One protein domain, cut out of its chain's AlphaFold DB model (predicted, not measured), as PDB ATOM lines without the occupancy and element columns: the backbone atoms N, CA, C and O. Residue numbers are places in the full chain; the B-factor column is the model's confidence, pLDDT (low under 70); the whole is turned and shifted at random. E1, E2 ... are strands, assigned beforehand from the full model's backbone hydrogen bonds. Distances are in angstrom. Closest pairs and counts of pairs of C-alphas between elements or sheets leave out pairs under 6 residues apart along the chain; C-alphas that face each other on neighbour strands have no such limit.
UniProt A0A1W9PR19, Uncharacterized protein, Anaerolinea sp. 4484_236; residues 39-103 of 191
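This is residues 39 to 103 of the 191 residues of an uncharacterized protein of Anaerolinea sp. 4484_236 (UniProt A0A1W9PR19). With little regular structure in named elements, the domain is a long bent hairpin, E1 and E2, beside which residues 97 to 102 run back along E2 in short pairings. Residues 64 to 96 form a loose loop, folded back on itself by short pairings. The 65 printed residues hold two named strands, E1 then E2, in one antiparallel sheet; no named helix is present, and the class is all strand with 23 residues in named elements. It is only just compact, close to loose, with a radius of gyration of the C-alphas of 12.6 A and spans of 35 by 25 by 20 A.

E1, residues 39 to 49, and E2, residues 52 to 63, form a hairpin with a tight link, antiparallel at 172 degrees. N 45 and O 56 are 2.8 A apart, within hydrogen-bond range. E1 bends by 64 degrees at residue 42, E2 by 78 degrees at residue 60. Residues 67 to 68 pair antiparallel with 87 to 88.

E1 is 27.5 A long from C-alpha 39 at (-27.914, 20.841, 134.133); E2 is 30.8 A long, ending at C-alpha 63 at (-30.050, 18.604, 139.716).

The farthest C-alphas, Gly 50 and Ile 93, are 36.0 A apart. The printed part has no cut; residue 103 is under pLDDT 70.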
ATOM      1  N   ILE A  39     -29.365  20.792 134.234       86.81
ATOM      2  CA  ILE A  39     -27.914  20.841 134.133       86.81
ATOM      3  C   ILE A  39     -27.475  22.257 133.800       86.81
ATOM      4  O   ILE A  39     -28.010  22.892 132.892       86.81
ATOM      5  N   THR A  40     -26.466  22.731 134.520       90.56
ATOM      6  CA  THR A  40     -25.715  23.923 134.132       90.56
ATOM      7  C   THR A  40     -24.336  23.471 133.693       90.56
ATOM      8  O   THR A  40     -23.666  22.753 134.428       90.56
ATOM      9  N   LEU A  41     -23.909  23.872 132.501       90.88
ATOM     10  CA  LEU A  41     -22.622  23.483 131.930       90.88
ATOM     11  C   LEU A  41     -21.637  24.653 132.034       90.88
ATOM     12  O   LEU A  41     -21.960  25.755 131.592       90.88
ATOM     13  N   ASN A  42     -20.441  24.414 132.575       90.50
ATOM     14  CA  ASN A  42     -19.345  25.382 132.509       90.50
ATOM     15  C   ASN A  42     -18.707  25.349 131.119       90.50
ATOM     16  O   ASN A  42     -18.573  26.383 130.465       90.50
ATOM     17  N   TYR A  43     -18.316  24.155 130.666       90.81
ATOM     18  CA  TYR A  43     -17.746  23.950 129.339       90.81
ATOM     19  C   TYR A  43     -17.903  22.505 128.856       90.81
ATOM     20  O   TYR A  43     -18.096  21.583 129.644       90.81
ATOM     21  N   PHE A  44     -17.776  22.330 127.542       91.62
ATOM     22  CA  PHE A  44     -17.644  21.045 126.860       91.62
ATOM     23  C   PHE A  44     -16.641  21.212 125.719       91.62
ATOM     24  O   PHE A  44     -16.732  22.167 124.943       91.62
ATOM     25  N   THR A  45     -15.690  20.293 125.613       89.62
ATOM     26  CA  THR A  45     -14.670  20.277 124.569       89.62
ATOM     27  C   THR A  45     -14.487  18.875 124.004       89.62
ATOM     28  O   THR A  45     -14.668  17.867 124.688       89.62
ATOM     29  N   ALA A  46     -14.117  18.827 122.730       87.50
ATOM     30  CA  ALA A  46     -13.763  17.615 122.014       87.50
ATOM     31  C   ALA A  46     -12.436  17.856 121.295       87.50
ATOM     32  O   ALA A  46     -12.335  18.755 120.458       87.50
ATOM     33  N   THR A  47     -11.424  17.058 121.619       86.31
ATOM     34  CA  THR A  47     -10.072  17.178 121.064       86.31
ATOM     35  C   THR A  47      -9.709  15.899 120.329       86.31
ATOM     36  O   THR A  47      -9.916  14.803 120.843       86.31
ATOM     37  N   LEU A  48      -9.181  16.024 119.113       82.31
ATOM     38  CA  LEU A  48      -8.652  14.881 118.377       82.31
ATOM     39  C   LEU A  48      -7.253  14.546 118.905       82.31
ATOM     40  O   LEU A  48      -6.346  15.375 118.814       82.31
ATOM     41  N   GLU A  49      -7.076  13.329 119.407       80.88
ATOM     42  CA  GLU A  49      -5.793  12.800 119.866       80.88
ATOM     43  C   GLU A  49      -5.451  11.534 119.073       80.88
ATOM     44  O   GLU A  49      -5.910  10.429 119.357       80.88
ATOM     45  N   GLY A  50      -4.650  11.701 118.016       81.62
ATOM     46  CA  GLY A  50      -4.335  10.610 117.092       81.62
ATOM     47  C   GLY A  50      -5.567  10.172 116.296       81.62
ATOM     48  O   GLY A  50      -6.091  10.947 115.498       81.62
ATOM     49  N   GLU A  51      -6.001   8.928 116.502       79.00
ATOM     50  CA  GLU A  51      -7.223   8.373 115.900       79.00
ATOM     51  C   GLU A  51      -8.437   8.459 116.838       79.00
ATOM     52  O   GLU A  51      -9.546   8.119 116.434       79.00
ATOM     53  N   GLU A  52      -8.263   8.929 118.074       77.00
ATOM     54  CA  GLU A  52      -9.325   8.993 119.076       77.00
ATOM     55  C   GLU A  52      -9.833  10.418 119.284       77.00
ATOM     56  O   GLU A  52      -9.169  11.409 118.970       77.00
ATOM     57  N   VAL A  53     -11.048  10.521 119.822       82.69
ATOM     58  CA  VAL A  53     -11.602  11.795 120.271       82.69
ATOM     59  C   VAL A  53     -11.621  11.771 121.792       82.69
ATOM     60  O   VAL A  53     -12.272  10.929 122.406       82.69
ATOM     61  N   TYR A  54     -10.906  12.703 122.403       85.31
ATOM     62  CA  TYR A  54     -10.975  12.952 123.831       85.31
ATOM     63  C   TYR A  54     -12.069  13.982 124.099       85.31
ATOM     64  O   TYR A  54     -12.049  15.083 123.540       85.31
ATOM     65  N   LEU A  55     -13.043  13.609 124.925       88.75
ATOM     66  CA  LEU A  55     -14.093  14.511 125.377       88.75
ATOM     67  C   LEU A  55     -13.800  14.947 126.801       88.75
ATOM     68  O   LEU A  55     -13.432  14.127 127.636       88.75
ATOM     69  N   GLU A  56     -14.038  16.220 127.080       91.69
ATOM     70  CA  GLU A  56     -13.974  16.754 128.433       91.69
ATOM     71  C   GLU A  56     -15.100  17.758 128.637       91.69
ATOM     72  O   GLU A  56     -15.359  18.607 127.781       91.69
ATOM     73  N   TRP A  57     -15.795  17.655 129.762       94.75
ATOM     74  CA  TRP A  57     -16.807  18.630 130.137       94.75
ATOM     75  C   TRP A  57     -16.887  18.798 131.641       94.75
ATOM     76  O   TRP A  57     -16.603  17.880 132.406       94.75
ATOM     77  N   GLU A  58     -17.315  19.983 132.052       93.94
ATOM     78  CA  GLU A  58     -17.543  20.316 133.448       93.94
ATOM     79  C   GLU A  58     -18.931  20.924 133.603       93.94
ATOM     80  O   GLU A  58     -19.321  21.840 132.868       93.94
ATOM     81  N   THR A  59     -19.675  20.427 134.581       95.31
ATOM     82  CA  THR A  59     -20.959  20.988 134.985       95.31
ATOM     83  C   THR A  59     -20.772  21.952 136.157       95.31
ATOM     84  O   THR A  59     -19.875  21.801 136.983       95.31
ATOM     85  N   ALA A  60     -21.626  22.969 136.245       90.31
ATOM     86  CA  ALA A  60     -21.762  23.811 137.432       90.31
ATOM     87  C   ALA A  60     -22.749  23.197 138.438       90.31
ATOM     88  O   ALA A  60     -22.592  23.378 139.645       90.31
ATOM     89  N   SER A  61     -23.762  22.476 137.937       89.56
ATOM     90  CA  SER A  61     -24.777  21.757 138.717       89.56
ATOM     91  C   SER A  61     -25.469  20.667 137.889       89.56
ATOM     92  O   SER A  61     -25.567  20.780 136.663       89.56
ATOM     93  N   GLU A  62     -25.958  19.630 138.572       89.62
ATOM     94  CA  GLU A  62     -26.615  18.432 138.032       89.62
ATOM     95  C   GLU A  62     -27.816  18.041 138.910       89.62
ATOM     96  O   GLU A  62     -27.810  17.037 139.617       89.62
ATOM     97  N   MET A  63     -28.867  18.856 138.898       85.38
ATOM     98  CA  MET A  63     -30.050  18.604 139.716       85.38
ATOM     99  C   MET A  63     -30.870  17.457 139.127       85.38
ATOM    100  O   MET A  63     -31.266  17.525 137.963       85.38
ATOM    101  N   ASP A  64     -31.172  16.453 139.954       82.31
ATOM    102  CA  ASP A  64     -32.034  15.316 139.600       82.31
ATOM    103  C   ASP A  64     -31.585  14.591 138.314       82.31
ATOM    104  O   ASP A  64     -32.384  14.160 137.481       82.31
ATOM    105  N   LEU A  65     -30.264  14.489 138.128       83.06
ATOM    106  CA  LEU A  65     -29.646  13.871 136.964       83.06
ATOM    107  C   LEU A  65     -29.051  12.510 137.336       83.06
ATOM    108  O   LEU A  65     -28.193  12.402 138.204       83.06
ATOM    109  N   ALA A  66     -29.467  11.455 136.635       86.69
ATOM    110  CA  ALA A  66     -28.869  10.134 136.828       86.69
ATOM    111  C   ALA A  66     -27.469  10.024 136.190       86.69
ATOM    112  O   ALA A  66     -26.636   9.240 136.648       86.69
ATOM    113  N   GLY A  67     -27.238  10.748 135.090       88.38
ATOM    114  CA  GLY A  67     -25.991  10.709 134.336       88.38
ATOM    115  C   GLY A  67     -26.147  11.041 132.853       88.38
ATOM    116  O   GLY A  67     -27.132  11.647 132.430       88.38
ATOM    117  N   PHE A  68     -25.162  10.617 132.061       91.69
ATOM    118  CA  PHE A  68     -24.935  11.043 130.686       91.69
ATOM    119  C   PHE A  68     -24.813   9.876 129.706       91.69
ATOM    120  O   PHE A  68     -24.394   8.765 130.041       91.69
ATOM    121  N   TYR A  69     -25.111  10.182 128.446       91.31
ATOM    122  CA  TYR A  69     -24.684   9.408 127.288       91.31
ATOM    123  C   TYR A  69     -23.965  10.335 126.315       91.31
ATOM    124  O   TYR A  69     -24.401  11.463 126.096       91.31
ATOM    125  N   VAL A  70     -22.916   9.832 125.675       87.56
ATOM    126  CA  VAL A  70     -22.267  10.505 124.555       87.56
ATOM    127  C   VAL A  70     -22.950  10.065 123.272       87.56
ATOM    128  O   VAL A  70     -23.071   8.868 122.978       87.56
ATOM    129  N   VAL A  71     -23.380  11.050 122.494       87.44
ATOM    130  CA  VAL A  71     -23.947  10.858 121.165       87.44
ATOM    131  C   VAL A  71     -23.076  11.544 120.122       87.44
ATOM    132  O   VAL A  71     -22.413  12.540 120.400       87.44
ATOM    133  N   ARG A  72     -23.066  10.999 118.911       85.19
ATOM    134  CA  ARG A  72     -22.280  11.500 117.788       85.19
ATOM    135  C   ARG A  72     -23.117  11.478 116.522       85.19
ATOM    136  O   ARG A  72     -23.825  10.507 116.265       85.19
ATOM    137  N   SER A  73     -22.950  12.508 115.703       85.88
ATOM    138  CA  SER A  73     -23.392  12.518 114.314       85.88
ATOM    139  C   SER A  73     -22.193  12.708 113.381       85.88
ATOM    140  O   SER A  73     -21.153  13.236 113.785       85.88
ATOM    141  N   LEU A  74     -22.309  12.228 112.142       83.38
ATOM    142  CA  LEU A  74     -21.308  12.434 111.084       83.38
ATOM    143  C   LEU A  74     -21.609  13.669 110.224       83.38
ATOM    144  O   LEU A  74     -20.788  14.045 109.392       83.38
ATOM    145  N   SER A  75     -22.776  14.286 110.416       84.25
ATOM    146  CA  SER A  75     -23.201  15.498 109.724       84.25
ATOM    147  C   SER A  75     -23.995  16.381 110.692       84.25
ATOM    148  O   SER A  75     -24.755  15.836 111.490       84.25
ATOM    149  N   PRO A  76     -23.869  17.717 110.632       76.69
ATOM    150  CA  PRO A  76     -24.621  18.625 111.501       76.69
ATOM    151  C   PRO A  76     -26.141  18.407 111.476       76.69
ATOM    152  O   PRO A  76     -26.787  18.544 112.510       76.69
ATOM    153  N   ASP A  77     -26.679  18.015 110.318       83.69
ATOM    154  CA  ASP A  77     -28.121  17.846 110.084       83.69
ATOM    155  C   ASP A  77     -28.579  16.377 110.123       83.69
ATOM    156  O   ASP A  77     -29.693  16.057 109.714       83.69
ATOM    157  N   ALA A  78     -27.708  15.454 110.539       84.31
ATOM    158  CA  ALA A  78     -28.040  14.035 110.628       84.31
ATOM    159  C   ALA A  78     -28.311  13.598 112.068       84.31
ATOM    160  O   ALA A  78     -27.799  14.184 113.022       84.31
ATOM    161  N   GLU A  79     -29.049  12.498 112.190       88.94
ATOM    162  CA  GLU A  79     -29.376  11.856 113.459       88.94
ATOM    163  C   GLU A  79     -28.140  11.560 114.314       88.94
ATOM    164  O   GLU A  79     -27.118  11.041 113.850       88.94
ATOM    165  N   TYR A  80     -28.268  11.846 115.606       87.62
ATOM    166  CA  TYR A  80     -27.248  11.539 116.594       87.62
ATOM    167  C   TYR A  80     -27.392  10.091 117.057       87.62
ATOM    168  O   TYR A  80     -28.444   9.660 117.516       87.62
ATOM    169  N   THR A  81     -26.303   9.331 116.986       86.50
ATOM    170  CA  THR A  81     -26.247   7.955 117.486       86.50
ATOM    171  C   THR A  81     -25.461   7.906 118.788       86.50
ATOM    172  O   THR A  81     -24.395   8.510 118.907       86.50
ATOM    173  N   ARG A  82     -25.962   7.162 119.777       87.25
ATOM    174  CA  ARG A  82     -25.247   6.911 121.035       87.25
ATOM    175  C   ARG A  82     -23.993   6.073 120.789       87.25
ATOM    176  O   ARG A  82     -24.074   5.023 120.159       87.25
ATOM    177  N   ILE A  83     -22.863   6.515 121.338       86.00
ATOM    178  CA  ILE A  83     -21.556   5.853 121.200       86.00
ATOM    179  C   ILE A  83     -20.916   5.462 122.537       86.00
ATOM    180  O   ILE A  83     -19.892   4.789 122.537       86.00
ATOM    181  N   SER A  84     -21.507   5.850 123.671       85.19
ATOM    182  CA  SER A  84     -21.034   5.442 124.997       85.19
ATOM    183  C   SER A  84     -22.026   4.538 125.722       85.19
ATOM    184  O   SER A  84     -23.237   4.550 125.470       85.19
ATOM    185  N   SER A  85     -21.507   3.812 126.710       88.50
ATOM    186  CA  SER A  85     -22.305   3.331 127.833       88.50
ATOM    187  C   SER A  85     -22.831   4.502 128.672       88.50
ATOM    188  O   SER A  85     -22.448   5.657 128.472       88.50
ATOM    189  N   PHE A  86     -23.711   4.193 129.622       87.62
ATOM    190  CA  PHE A  86     -24.157   5.169 130.608       87.62
ATOM    191  C   PHE A  86     -22.980   5.624 131.477       87.62
ATOM    192  O   PHE A  86     -22.199   4.789 131.937       87.62
ATOM    193  N   ILE A  87     -22.860   6.932 131.678       88.44
ATOM    194  CA  ILE A  87     -21.864   7.567 132.541       88.44
ATOM    195  C   ILE A  87     -22.633   8.127 133.725       88.44
ATOM    196  O   ILE A  87     -23.515   8.957 133.528       88.44
ATOM    197  N   TYR A  88     -22.353   7.651 134.933       88.88
ATOM    198  CA  TYR A  88     -23.072   8.104 136.121       88.88
ATOM    199  C   TYR A  88     -22.805   9.586 136.378       88.88
ATOM    200  O   TYR A  88     -21.673  10.042 136.236       88.88
ATOM    201  N   GLY A  89     -23.859  10.319 136.735       89.31
ATOM    202  CA  GLY A  89     -23.722  11.677 137.243       89.31
ATOM    203  C   GLY A  89     -23.037  11.636 138.602       89.31
ATOM    204  O   GLY A  89     -23.387  10.821 139.458       89.31
ATOM    205  N   GLU A  90     -22.038  12.486 138.774       91.31
ATOM    206  CA  GLU A  90     -21.312  12.668 140.030       91.31
ATOM    207  C   GLU A  90     -21.692  13.986 140.717       91.31
ATOM    208  O   GLU A  90     -21.377  14.180 141.894       91.31
ATOM    209  N   GLY A  91     -22.378  14.885 140.003       83.81
ATOM    210  CA  GLY A  91     -22.869  16.146 140.533       83.81
ATOM    211  C   GLY A  91     -24.238  16.044 141.214       83.81
ATOM    212  O   GLY A  91     -24.924  15.026 141.184       83.81
ATOM    213  N   ASP A  92     -24.622  17.151 141.842       83.38
ATOM    214  CA  ASP A  92     -25.955  17.437 142.382       83.38
ATOM    215  C   ASP A  92     -26.124  18.971 142.411       83.38
ATOM    216  O   ASP A  92     -26.052  19.644 141.379       83.38
ATOM    217  N   ILE A  93     -26.211  19.585 143.596       83.94
ATOM    218  CA  ILE A  93     -26.185  21.048 143.750       83.94
ATOM    219  C   ILE A  93     -24.873  21.685 143.263       83.94
ATOM    220  O   ILE A  93     -24.844  22.874 142.958       83.94
ATOM    221  N   THR A  94     -23.799  20.899 143.210       86.81
ATOM    222  CA  THR A  94     -22.517  21.234 142.586       86.81
ATOM    223  C   THR A  94     -22.294  20.305 141.409       86.81
ATOM    224  O   THR A  94     -22.699  19.149 141.469       86.81
ATOM    225  N   GLY A  95     -21.635  20.776 140.362       90.50
ATOM    226  CA  GLY A  95     -21.298  19.923 139.234       90.50
ATOM    227  C   GLY A  95     -20.033  19.090 139.439       90.50
ATOM    228  O   GLY A  95     -19.489  19.006 140.542       90.50
ATOM    229  N   ALA A  96     -19.589  18.473 138.351       91.94
ATOM    230  CA  ALA A  96     -18.470  17.549 138.290       91.94
ATOM    231  C   ALA A  96     -17.716  17.677 136.956       91.94
ATOM    232  O   ALA A  96     -18.234  18.211 135.970       91.94
ATOM    233  N   LEU A  97     -16.476  17.184 136.950       94.88
ATOM    234  CA  LEU A  97     -15.600  17.119 135.783       94.88
ATOM    235  C   LEU A  97     -15.605  15.700 135.213       94.88
ATOM    236  O   LEU A  97     -15.390  14.738 135.948       94.88
ATOM    237  N   TYR A  98     -15.755  15.589 133.898       93.88
ATOM    238  CA  TYR A  98     -15.789  14.320 133.182       93.88
ATOM    239  C   TYR A  98     -14.814  14.337 132.014       93.88
ATOM    240  O   TYR A  98     -14.724  15.328 131.290       93.88
ATOM    241  N   ASN A  99     -14.128  13.216 131.801       93.12
ATOM    242  CA  ASN A  99     -13.115  13.065 130.760       93.12
ATOM    243  C   ASN A  99     -13.072  11.660 130.121       93.12
ATOM    244  O   ASN A  99     -12.057  10.959 130.201       93.12
ATOM    245  N   PRO A 100     -14.166  11.185 129.499       82.94
ATOM    246  CA  PRO A 100     -14.164   9.869 128.883       82.94
ATOM    247  C   PRO A 100     -13.351   9.849 127.581       82.94
ATOM    248  O   PRO A 100     -13.553  10.654 126.668       82.94
ATOM    249  N   THR A 101     -12.509   8.830 127.446       78.12
ATOM    250  CA  THR A 101     -11.913   8.453 126.162       78.12
ATOM    251  C   THR A 101     -12.946   7.692 125.330       78.12
ATOM    252  O   THR A 101     -13.441   6.647 125.762       78.12
ATOM    253  N   ILE A 102     -13.279   8.196 124.137       72.62
ATOM    254  CA  ILE A 102     -14.183   7.512 123.205       72.62
ATOM    255  C   ILE A 102     -13.407   6.966 122.001       72.62
ATOM    256  O   ILE A 102     -12.782   7.701 121.237       72.62
ATOM    257  N   SER A 103     -13.486   5.650 121.795       63.66
ATOM    258  CA  SER A 103     -12.958   5.026 120.580       63.66
ATOM    259  C   SER A 103     -13.919   5.294 119.410       63.66
ATOM    260  O   SER A 103     -15.133   5.141 119.571       63.66
TER     261      SER A 103